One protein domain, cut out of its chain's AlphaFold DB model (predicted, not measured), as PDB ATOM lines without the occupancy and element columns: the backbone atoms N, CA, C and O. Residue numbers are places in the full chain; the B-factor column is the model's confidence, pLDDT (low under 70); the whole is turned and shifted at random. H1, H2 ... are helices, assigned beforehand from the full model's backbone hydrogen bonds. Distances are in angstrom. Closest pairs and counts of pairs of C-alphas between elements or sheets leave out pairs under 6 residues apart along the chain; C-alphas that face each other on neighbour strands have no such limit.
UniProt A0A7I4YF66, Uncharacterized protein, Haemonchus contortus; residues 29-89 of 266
ATOM      1  N   GLN A  29      79.587  71.629  99.924       82.75
ATOM      2  CA  GLN A  29      78.249  71.736 100.482       82.75
ATOM      3  C   GLN A  29      77.997  73.098 101.143       82.75
ATOM      4  O   GLN A  29      76.916  73.660 100.963       82.75
ATOM      5  N   ALA A  30      78.989  73.656 101.842       85.44
ATOM      6  CA  ALA A  30      78.885  74.988 102.429       85.44
ATOM      7  C   ALA A  30      78.767  76.062 101.338       85.44
ATOM      8  O   ALA A  30      77.900  76.933 101.424       85.44
ATOM      9  N   LEU A  31      79.567  75.956 100.270       84.56
ATOM     10  CA  LEU A  31      79.451  76.862  99.126       84.56
ATOM     11  C   LEU A  31      78.087  76.728  98.428       84.56
ATOM     12  O   LEU A  31      77.465  77.746  98.138       84.56
ATOM     13  N   CYS A  32      77.579  75.507  98.225       85.38
ATOM     14  CA  CYS A  32      76.237  75.290  97.664       85.38
ATOM     15  C   CYS A  32      75.153  75.996  98.495       85.38
ATOM     16  O   CYS A  32      74.299  76.682  97.940       85.38
ATOM     17  N   ALA A  33      75.207  75.874  99.827       85.44
ATOM     18  CA  ALA A  33      74.243  76.510 100.724       85.44
ATOM     19  C   ALA A  33      74.300  78.047 100.652       85.44
ATOM     20  O   ALA A  33      73.258  78.700 100.633       85.44
ATOM     21  N   ILE A  34      75.505  78.622 100.568       86.19
ATOM     22  CA  ILE A  34      75.698  80.073 100.425       86.19
ATOM     23  C   ILE A  34      75.164  80.563  99.076       86.19
ATOM     24  O   ILE A  34      74.432  81.548  99.037       86.19
ATOM     25  N   LEU A  35      75.502  79.878  97.980       84.69
ATOM     26  CA  LEU A  35      75.038  80.234  96.635       84.69
ATOM     27  C   LEU A  35      73.514  80.172  96.528       84.69
ATOM     28  O   LEU A  35      72.899  81.055  95.934       84.69
ATOM     29  N   ARG A  36      72.903  79.165  97.155       84.62
ATOM     30  CA  ARG A  36      71.452  79.027  97.222       84.62
ATOM     31  C   ARG A  36      70.800  80.150  98.028       84.62
ATOM     32  O   ARG A  36      69.892  80.800  97.529       84.62
ATOM     33  N   LEU A  37      71.322  80.453  99.219       85.25
ATOM     34  CA  LEU A  37      70.851  81.595 100.010       85.25
ATOM     35  C   LEU A  37      70.968  82.907  99.222       85.25
ATOM     36  O   LEU A  37      70.068  83.742  99.266       85.25
ATOM     37  N   ALA A  38      72.067  83.095  98.496       84.19
ATOM     38  CA  ALA A  38      72.259  84.278  97.676       84.19
ATOM     39  C   ALA A  38      71.272  84.337  96.504       84.19
ATOM     40  O   ALA A  38      70.758  85.412  96.221       84.19
ATOM     41  N   TYR A  39      70.960  83.204  95.863       82.00
ATOM     42  CA  TYR A  39      69.928  83.124  94.822       82.00
ATOM     43  C   TYR A  39      68.557  83.574  95.338       82.00
ATOM     44  O   TYR A  39      67.900  84.392  94.693       82.00
ATOM     45  N   ASP A  40      68.176  83.100  96.527       82.12
ATOM     46  CA  ASP A  40      66.888  83.412  97.153       82.12
ATOM     47  C   ASP A  40      66.767  84.890  97.564       82.12
ATOM     48  O   ASP A  40      65.669  85.445  97.598       82.12
ATOM     49  N   GLN A  41      67.888  85.538  97.896       86.44
ATOM     50  CA  GLN A  41      67.923  86.931  98.360       86.44
ATOM     51  C   GLN A  41      68.241  87.938  97.242       86.44
ATOM     52  O   GLN A  41      67.864  89.106  97.343       86.44
ATOM     53  N   CYS A  42      68.971  87.522  96.203       83.00
ATOM     54  CA  CYS A  42      69.480  88.380  95.133       83.00
ATOM     55  C   CYS A  42      69.795  87.565  93.864       83.00
ATOM     56  O   CYS A  42      70.952  87.279  93.545       83.00
ATOM     57  N   THR A  43      68.748  87.211  93.119       74.81
ATOM     58  CA  THR A  43      68.838  86.406  91.888       74.81
ATOM     59  C   THR A  43      69.832  86.986  90.873       74.81
ATOM     60  O   THR A  43      70.673  86.246  90.366       74.81
ATOM     61  N   ASP A  44      69.826  88.310  90.669       75.50
ATOM     62  CA  ASP A  44      70.723  89.010  89.733       75.50
ATOM     63  C   ASP A  44      72.212  88.783  90.048       75.50
ATOM     64  O   ASP A  44      73.045  88.645  89.149       75.50
ATOM     65  N   TRP A  45      72.570  88.731  91.336       75.81
ATOM     66  CA  TRP A  45      73.952  88.516  91.765       75.81
ATOM     67  C   TRP A  45      74.394  87.070  91.537       75.81
ATOM     68  O   TRP A  45      75.513  86.826  91.081       75.81
ATOM     69  N   THR A  46      73.513  86.107  91.802       68.00
ATOM     70  CA  THR A  46      73.824  84.690  91.595       68.00
ATOM     71  C   THR A  46      73.881  84.340  90.111       68.00
ATOM     72  O   THR A  46      74.792  83.625  89.696       68.00
ATOM     73  N   GLU A  47      72.987  84.890  89.284       70.25
ATOM     74  CA  GLU A  47      73.071  84.763  87.824       70.25
ATOM     75  C   GLU A  47      74.368  85.372  87.278       70.25
ATOM     76  O   GLU A  47      75.040  84.750  86.450       70.25
ATOM     77  N   PHE A  48      74.776  86.539  87.791       73.62
ATOM     78  CA  PHE A  48      76.054  87.155  87.442       73.62
ATOM     79  C   PHE A  48      77.241  86.243  87.769       73.62
ATOM     80  O   PHE A  48      78.100  86.038  86.915       73.62
ATOM     81  N   ILE A  49      77.295  85.663  88.970       69.38
ATOM     82  CA  ILE A  49      78.386  84.765  89.370       69.38
ATOM     83  C   ILE A  49      78.396  83.488  88.521       69.38
ATOM     84  O   ILE A  49      79.435  83.128  87.972       69.38
ATOM     85  N   CYS A  50      77.244  82.836  88.358       65.88
ATOM     86  CA  CYS A  50      77.122  81.596  87.590       65.88
ATOM     87  C   CYS A  50      77.403  81.779  86.088       65.88
ATOM     88  O   CYS A  50      77.791  80.819  85.419       65.88
ATOM     89  N   GLY A  51      77.189  82.984  85.548       68.62
ATOM     90  CA  GLY A  51      77.452  83.331  84.148       68.62
ATOM     91  C   GLY A  51      78.854  83.885  83.878       68.62
ATOM     92  O   GLY A  51      79.273  83.963  82.719       68.62
ATOM     93  N   ASN A  52      79.604  84.277  84.912       69.94
ATOM     94  CA  ASN A  52      80.884  84.954  84.742       69.94
ATOM     95  C   ASN A  52      82.062  83.972  84.649       69.94
ATOM     96  O   ASN A  52      82.607  83.498  85.644       69.94
ATOM     97  N   GLN A  53      82.542  83.756  83.423       68.12
ATOM     98  CA  GLN A  53      83.714  82.915  83.145       68.12
ATOM     99  C   GLN A  53      85.040  83.479  83.691       68.12
ATOM    100  O   GLN A  53      86.059  82.792  83.658       68.12
ATOM    101  N   ALA A  54      85.072  84.725  84.179       66.94
ATOM    102  CA  ALA A  54      86.275  85.296  84.780       66.94
ATOM    103  C   ALA A  54      86.609  84.675  86.145       66.94
ATOM    104  O   ALA A  54      87.763  84.758  86.560       66.94
ATOM    105  N   ILE A  55      85.654  84.012  86.810       63.59
ATOM    106  CA  ILE A  55      85.898  83.327  88.090       63.59
ATOM    107  C   ILE A  55      86.895  82.172  87.913       63.59
ATOM    108  O   ILE A  55      87.780  81.987  88.743       63.59
ATOM    109  N   VAL A  56      86.837  81.487  86.766       61.06
ATOM    110  CA  VAL A  56      87.771  80.416  86.367       61.06
ATOM    111  C   VAL A  56      89.200  80.941  86.157       61.06
ATOM    112  O   VAL A  56      90.145  80.174  86.080       61.06
ATOM    113  N   LYS A  57      89.395  82.264  86.063       65.81
ATOM    114  CA  LYS A  57      90.719  82.879  85.872       65.81
ATOM    115  C   LYS A  57      91.390  83.275  87.187       65.81
ATOM    116  O   LYS A  57      92.434  83.930  87.147       65.81
ATOM    117  N   HIS A  58      90.796  82.950  88.337       62.59
ATOM    118  CA  HIS A  58      91.416  83.268  89.614       62.59
ATOM    119  C   HIS A  58      92.682  82.427  89.823       62.59
ATOM    120  O   HIS A  58      92.634  81.205  89.703       62.59
ATOM    121  N   PRO A  59      93.826  83.059  90.148       59.72
ATOM    122  CA  PRO A  59      95.032  82.318  90.481       59.72
ATOM    123  C   PRO A  59      94.783  81.446  91.713       59.72
ATOM    124  O   PRO A  59      94.004  81.812  92.597       59.72
ATOM    125  N   ARG A  60      95.473  80.302  91.773       63.28
ATOM    126  CA  ARG A  60      95.417  79.392  92.923       63.28
ATOM    127  C   ARG A  60      95.656  80.166  94.214       63.28
ATOM    128  O   ARG A  60      96.624  80.919  94.321       63.28
ATOM    129  N   ILE A  61      94.778  79.953  95.185       65.44
ATOM    130  CA  ILE A  61      94.927  80.485  96.535       65.44
ATOM    131  C   ILE A  61      95.550  79.365  97.365       65.44
ATOM    132  O   ILE A  61      94.976  78.283  97.454       65.44
ATOM    133  N   GLU A  62      96.738  79.611  97.924       62.47
ATOM    134  CA  GLU A  62      97.392  78.711  98.890       62.47
ATOM    135  C   GLU A  62      97.510  77.250  98.407       62.47
ATOM    136  O   GLU A  62      97.181  76.320  99.135       62.47
ATOM    137  N   ASP A  63      97.923  77.039  97.152       62.38
ATOM    138  CA  ASP A  63      98.074  75.719  96.506       62.38
ATOM    139  C   ASP A  63      96.791  74.874  96.353       62.38
ATOM    140  O   ASP A  63      96.847  73.758  95.829       62.38
ATOM    141  N   HIS A  64      95.618  75.406  96.704       59.53
ATOM    142  CA  HIS A  64      94.341  74.722  96.510       59.53
ATOM    143  C   HIS A  64      93.804  74.954  95.092       59.53
ATOM    144  O   HIS A  64      93.794  76.076  94.576       59.53
ATOM    145  N   ASN A  65      93.333  73.878  94.450       62.12
ATOM    146  CA  ASN A  65      92.649  73.966  93.163       62.12
ATOM    147  C   ASN A  65      91.195  74.409  93.374       62.12
ATOM    148  O   ASN A  65      90.284  73.593  93.485       62.12
ATOM    149  N   VAL A  66      90.996  75.720  93.485       66.00
ATOM    150  CA  VAL A  66      89.684  76.314  93.771       66.00
ATOM    151  C   VAL A  66      88.723  76.194  92.574       66.00
ATOM    152  O   VAL A  66      87.512  76.257  92.754       66.00
ATOM    153  N   GLU A  67      89.237  75.980  91.359       66.94
ATOM    154  CA  GLU A  67      88.433  75.866  90.131       66.94
ATOM    155  C   GLU A  67      87.469  74.671  90.178       66.94
ATOM    156  O   GLU A  67      86.264  74.856  90.032       66.94
ATOM    157  N   GLU A  68      87.981  73.472  90.472       73.00
ATOM    158  CA  GLU A  68      87.183  72.236  90.557       73.00
ATOM    159  C   GLU A  68      86.115  72.337  91.660       73.00
ATOM    160  O   GLU A  68      84.973  71.911  91.497       73.00
ATOM    161  N   PHE A  69      86.465  72.988  92.771       75.38
ATOM    162  CA  PHE A  69      85.560  73.238  93.886       75.38
ATOM    163  C   PHE A  69      84.356  74.109  93.498       75.38
ATOM    164  O   PHE A  69      83.213  73.775  93.825       75.38
ATOM    165  N   TYR A  70      84.616  75.221  92.806       76.94
ATOM    166  CA  TYR A  70      83.575  76.122  92.322       76.94
ATOM    167  C   TYR A  70      82.734  75.465  91.236       76.94
ATOM    168  O   TYR A  70      81.512  75.545  91.302       76.94
ATOM    169  N   GLU A  71      83.361  74.804  90.263       81.56
ATOM    170  CA  GLU A  71      82.661  74.147  89.157       81.56
ATOM    171  C   GLU A  71      81.647  73.121  89.674       81.56
ATOM    172  O   GLU A  71      80.466  73.202  89.335       81.56
ATOM    173  N   VAL A  72      82.068  72.234  90.581       84.44
ATOM    174  CA  VAL A  72      81.177  71.229  91.177       84.44
ATOM    175  C   VAL A  72      80.038  71.886  91.962       84.44
ATOM    176  O   VAL A  72      78.888  71.467  91.836       84.44
ATOM    177  N   ALA A  73      80.324  72.921  92.763       84.38
ATOM    178  CA  ALA A  73      79.291  73.616  93.529       84.38
ATOM    179  C   ALA A  73      78.285  74.345  92.621       84.38
ATOM    180  O   ALA A  73      77.080  74.285  92.863       84.38
ATOM    181  N   PHE A  74      78.761  75.016  91.569       83.38
ATOM    182  CA  PHE A  74      77.909  75.743  90.633       83.38
ATOM    183  C   PHE A  74      77.031  74.812  89.813       83.38
ATOM    184  O   PHE A  74      75.836  75.072  89.701       83.38
ATOM    185  N   GLU A  75      77.592  73.740  89.251       86.19
ATOM    186  CA  GLU A  75      76.804  72.780  88.476       86.19
ATOM    187  C   GLU A  75      75.741  72.112  89.347       86.19
ATOM    188  O   GLU A  75      74.587  72.027  88.930       86.19
ATOM    189  N   LYS A  76      76.076  71.775  90.598       88.69
ATOM    190  CA  LYS A  76      75.097  71.253  91.554       88.69
ATOM    191  C   LYS A  76      73.969  72.245  91.847       88.69
ATOM    192  O   LYS A  76      72.806  71.880  91.757       88.69
ATOM    193  N   VAL A  77      74.284  73.504  92.160       86.94
ATOM    194  CA  VAL A  77      73.248  74.520  92.434       86.94
ATOM    195  C   VAL A  77      72.381  74.773  91.196       86.94
ATOM    196  O   VAL A  77      71.170  74.926  91.323       86.94
ATOM    197  N   LYS A  78      72.960  74.784  89.989       86.31
ATOM    198  CA  LYS A  78      72.191  74.900  88.738       86.31
ATOM    199  C   LYS A  78      71.250  73.712  88.534       86.31
ATOM    200  O   LYS A  78      70.127  73.917  88.075       86.31
ATOM    201  N   GLU A  79      71.701  72.498  88.838       88.69
ATOM    202  CA  GLU A  79      70.881  71.288  88.771       88.69
ATOM    203  C   GLU A  79      69.734  71.340  89.789       88.69
ATOM    204  O   GLU A  79      68.581  71.233  89.379       88.69
ATOM    205  N   ASP A  80      70.023  71.649  91.058       87.75
ATOM    206  CA  ASP A  80      69.019  71.795  92.124       87.75
ATOM    207  C   ASP A  80      67.942  72.833  91.741       87.75
ATOM    208  O   ASP A  80      66.740  72.567  91.812       87.75
ATOM    209  N   LEU A  81      68.357  74.013  91.258       87.31
ATOM    210  CA  LEU A  81      67.434  75.066  90.818       87.31
ATOM    211  C   LEU A  81      66.596  74.635  89.611       87.31
ATOM    212  O   LEU A  81      65.415  74.974  89.511       87.31
ATOM    213  N   LYS A  82      67.191  73.885  88.679       87.88
ATOM    214  CA  LYS A  82      66.480  73.349  87.518       87.88
ATOM    215  C   LYS A  82      65.430  72.322  87.946       87.88
ATOM    216  O   LYS A  82      64.312  72.377  87.432       87.88
ATOM    217  N   GLU A  83      65.769  71.413  88.855       88.75
ATOM    218  CA  GLU A  83      64.842  70.416  89.400       88.75
ATOM    219  C   GLU A  83      63.692  71.078  90.165       88.75
ATOM    220  O   GLU A  83      62.529  70.718  89.974       88.75
ATOM    221  N   GLU A  84      63.979  72.109  90.961       87.50
ATOM    222  CA  GLU A  84      62.961  72.884  91.677       87.50
ATOM    223  C   GLU A  84      62.040  73.642  90.727       87.50
ATOM    224  O   GLU A  84      60.815  73.567  90.857       87.50
ATOM    225  N   ALA A  85      62.604  74.308  89.718       87.00
ATOM    226  CA  ALA A  85      61.828  74.979  88.683       87.00
ATOM    227  C   ALA A  85      60.946  73.994  87.904       87.00
ATOM    228  O   ALA A  85      59.828  74.334  87.522       87.00
ATOM    229  N   GLN A  86      61.429  72.772  87.669       90.06
ATOM    230  CA  GLN A  86      60.663  71.689  87.058       90.06
ATOM    231  C   GLN A  86      59.541  71.176  87.972       90.06
ATOM    232  O   GLN A  86      58.421  70.970  87.501       90.06
ATOM    233  N   ALA A  87      59.812  71.003  89.265       88.75
ATOM    234  CA  ALA A  87      58.849  70.533  90.261       88.75
ATOM    235  C   ALA A  87      57.752  71.559  90.576       88.75
ATOM    236  O   ALA A  87      56.613  71.180  90.851       88.75
ATOM    237  N   ALA A  88      58.069  72.851  90.495       88.88
ATOM    238  CA  ALA A  88      57.132  73.938  90.757       88.88
ATOM    239  C   ALA A  88      56.145  74.204  89.604       88.88
ATOM    240  O   ALA A  88      55.231  75.020  89.757       88.88
ATOM    241  N   ARG A  89      56.298  73.547  88.442       91.81
ATOM    242  CA  ARG A  89      55.441  73.803  87.274       91.81
ATOM    243  C   ARG A  89      53.981  73.448  87.568       91.81
ATOM    244  O   ARG A  89      53.695  72.338  88.029       91.81
TER     245      ARG A  89
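What this domain is: This is residues 29 to 89 of the 266 residues of an uncharacterized protein of Haemonchus contortus (UniProt A0A7I4YF66). The long helix H3 makes the long axis, and H1 packs slantwise on its residues 70 to 77; after H1 the backbone folds back into short H2, and a long loop leads to H3. Residues 60 to 65 stick out at one end, residues 82 to 89 at the other. The printed part has 61 residues, with three named helices, H1, H2, H3, and no named strand: all helix. It spans 43 by 20 by 17 A, only just compact, close to loose, with a radius of gyration of the C-alphas of 12.6 A.

How they stand to each other: H1, residues 29 to 41, touches H2, residues 43 to 51, with residues 35 to 39 alone, at a steep tilt of 46 degrees, opposite ways; the closest C-alphas, of Tyr 39 and Thr 46, are 5.3 A apart. H3, residues 66 to 87, touches H1 at a steep tilt of 52 degrees, the same way, with residues 70 to 77 alone; the closest C-alphas, of Cys 32 and Ala 73, are 5.4 A apart. H2 and H3 are close but not clearly touching, with C-alphas 50 and 74 closest at 6.6 A. In H1, H2 and H3 every O i to N i+4 pair is within hydrogen-bond range.

Where its parts are: H1 begins at C-alpha 29 (78.249, 71.736, 100.482) and measures 18.5 A, H2 12.0 A; H3 measures 31.6 A, ending at C-alpha 87 (58.849, 70.533, 90.261).

The domain as a whole: The printed part has no cut; the link from H2 to H3 is long, 14 residues. Residues 46 and 49 to 67 have pLDDT under 70.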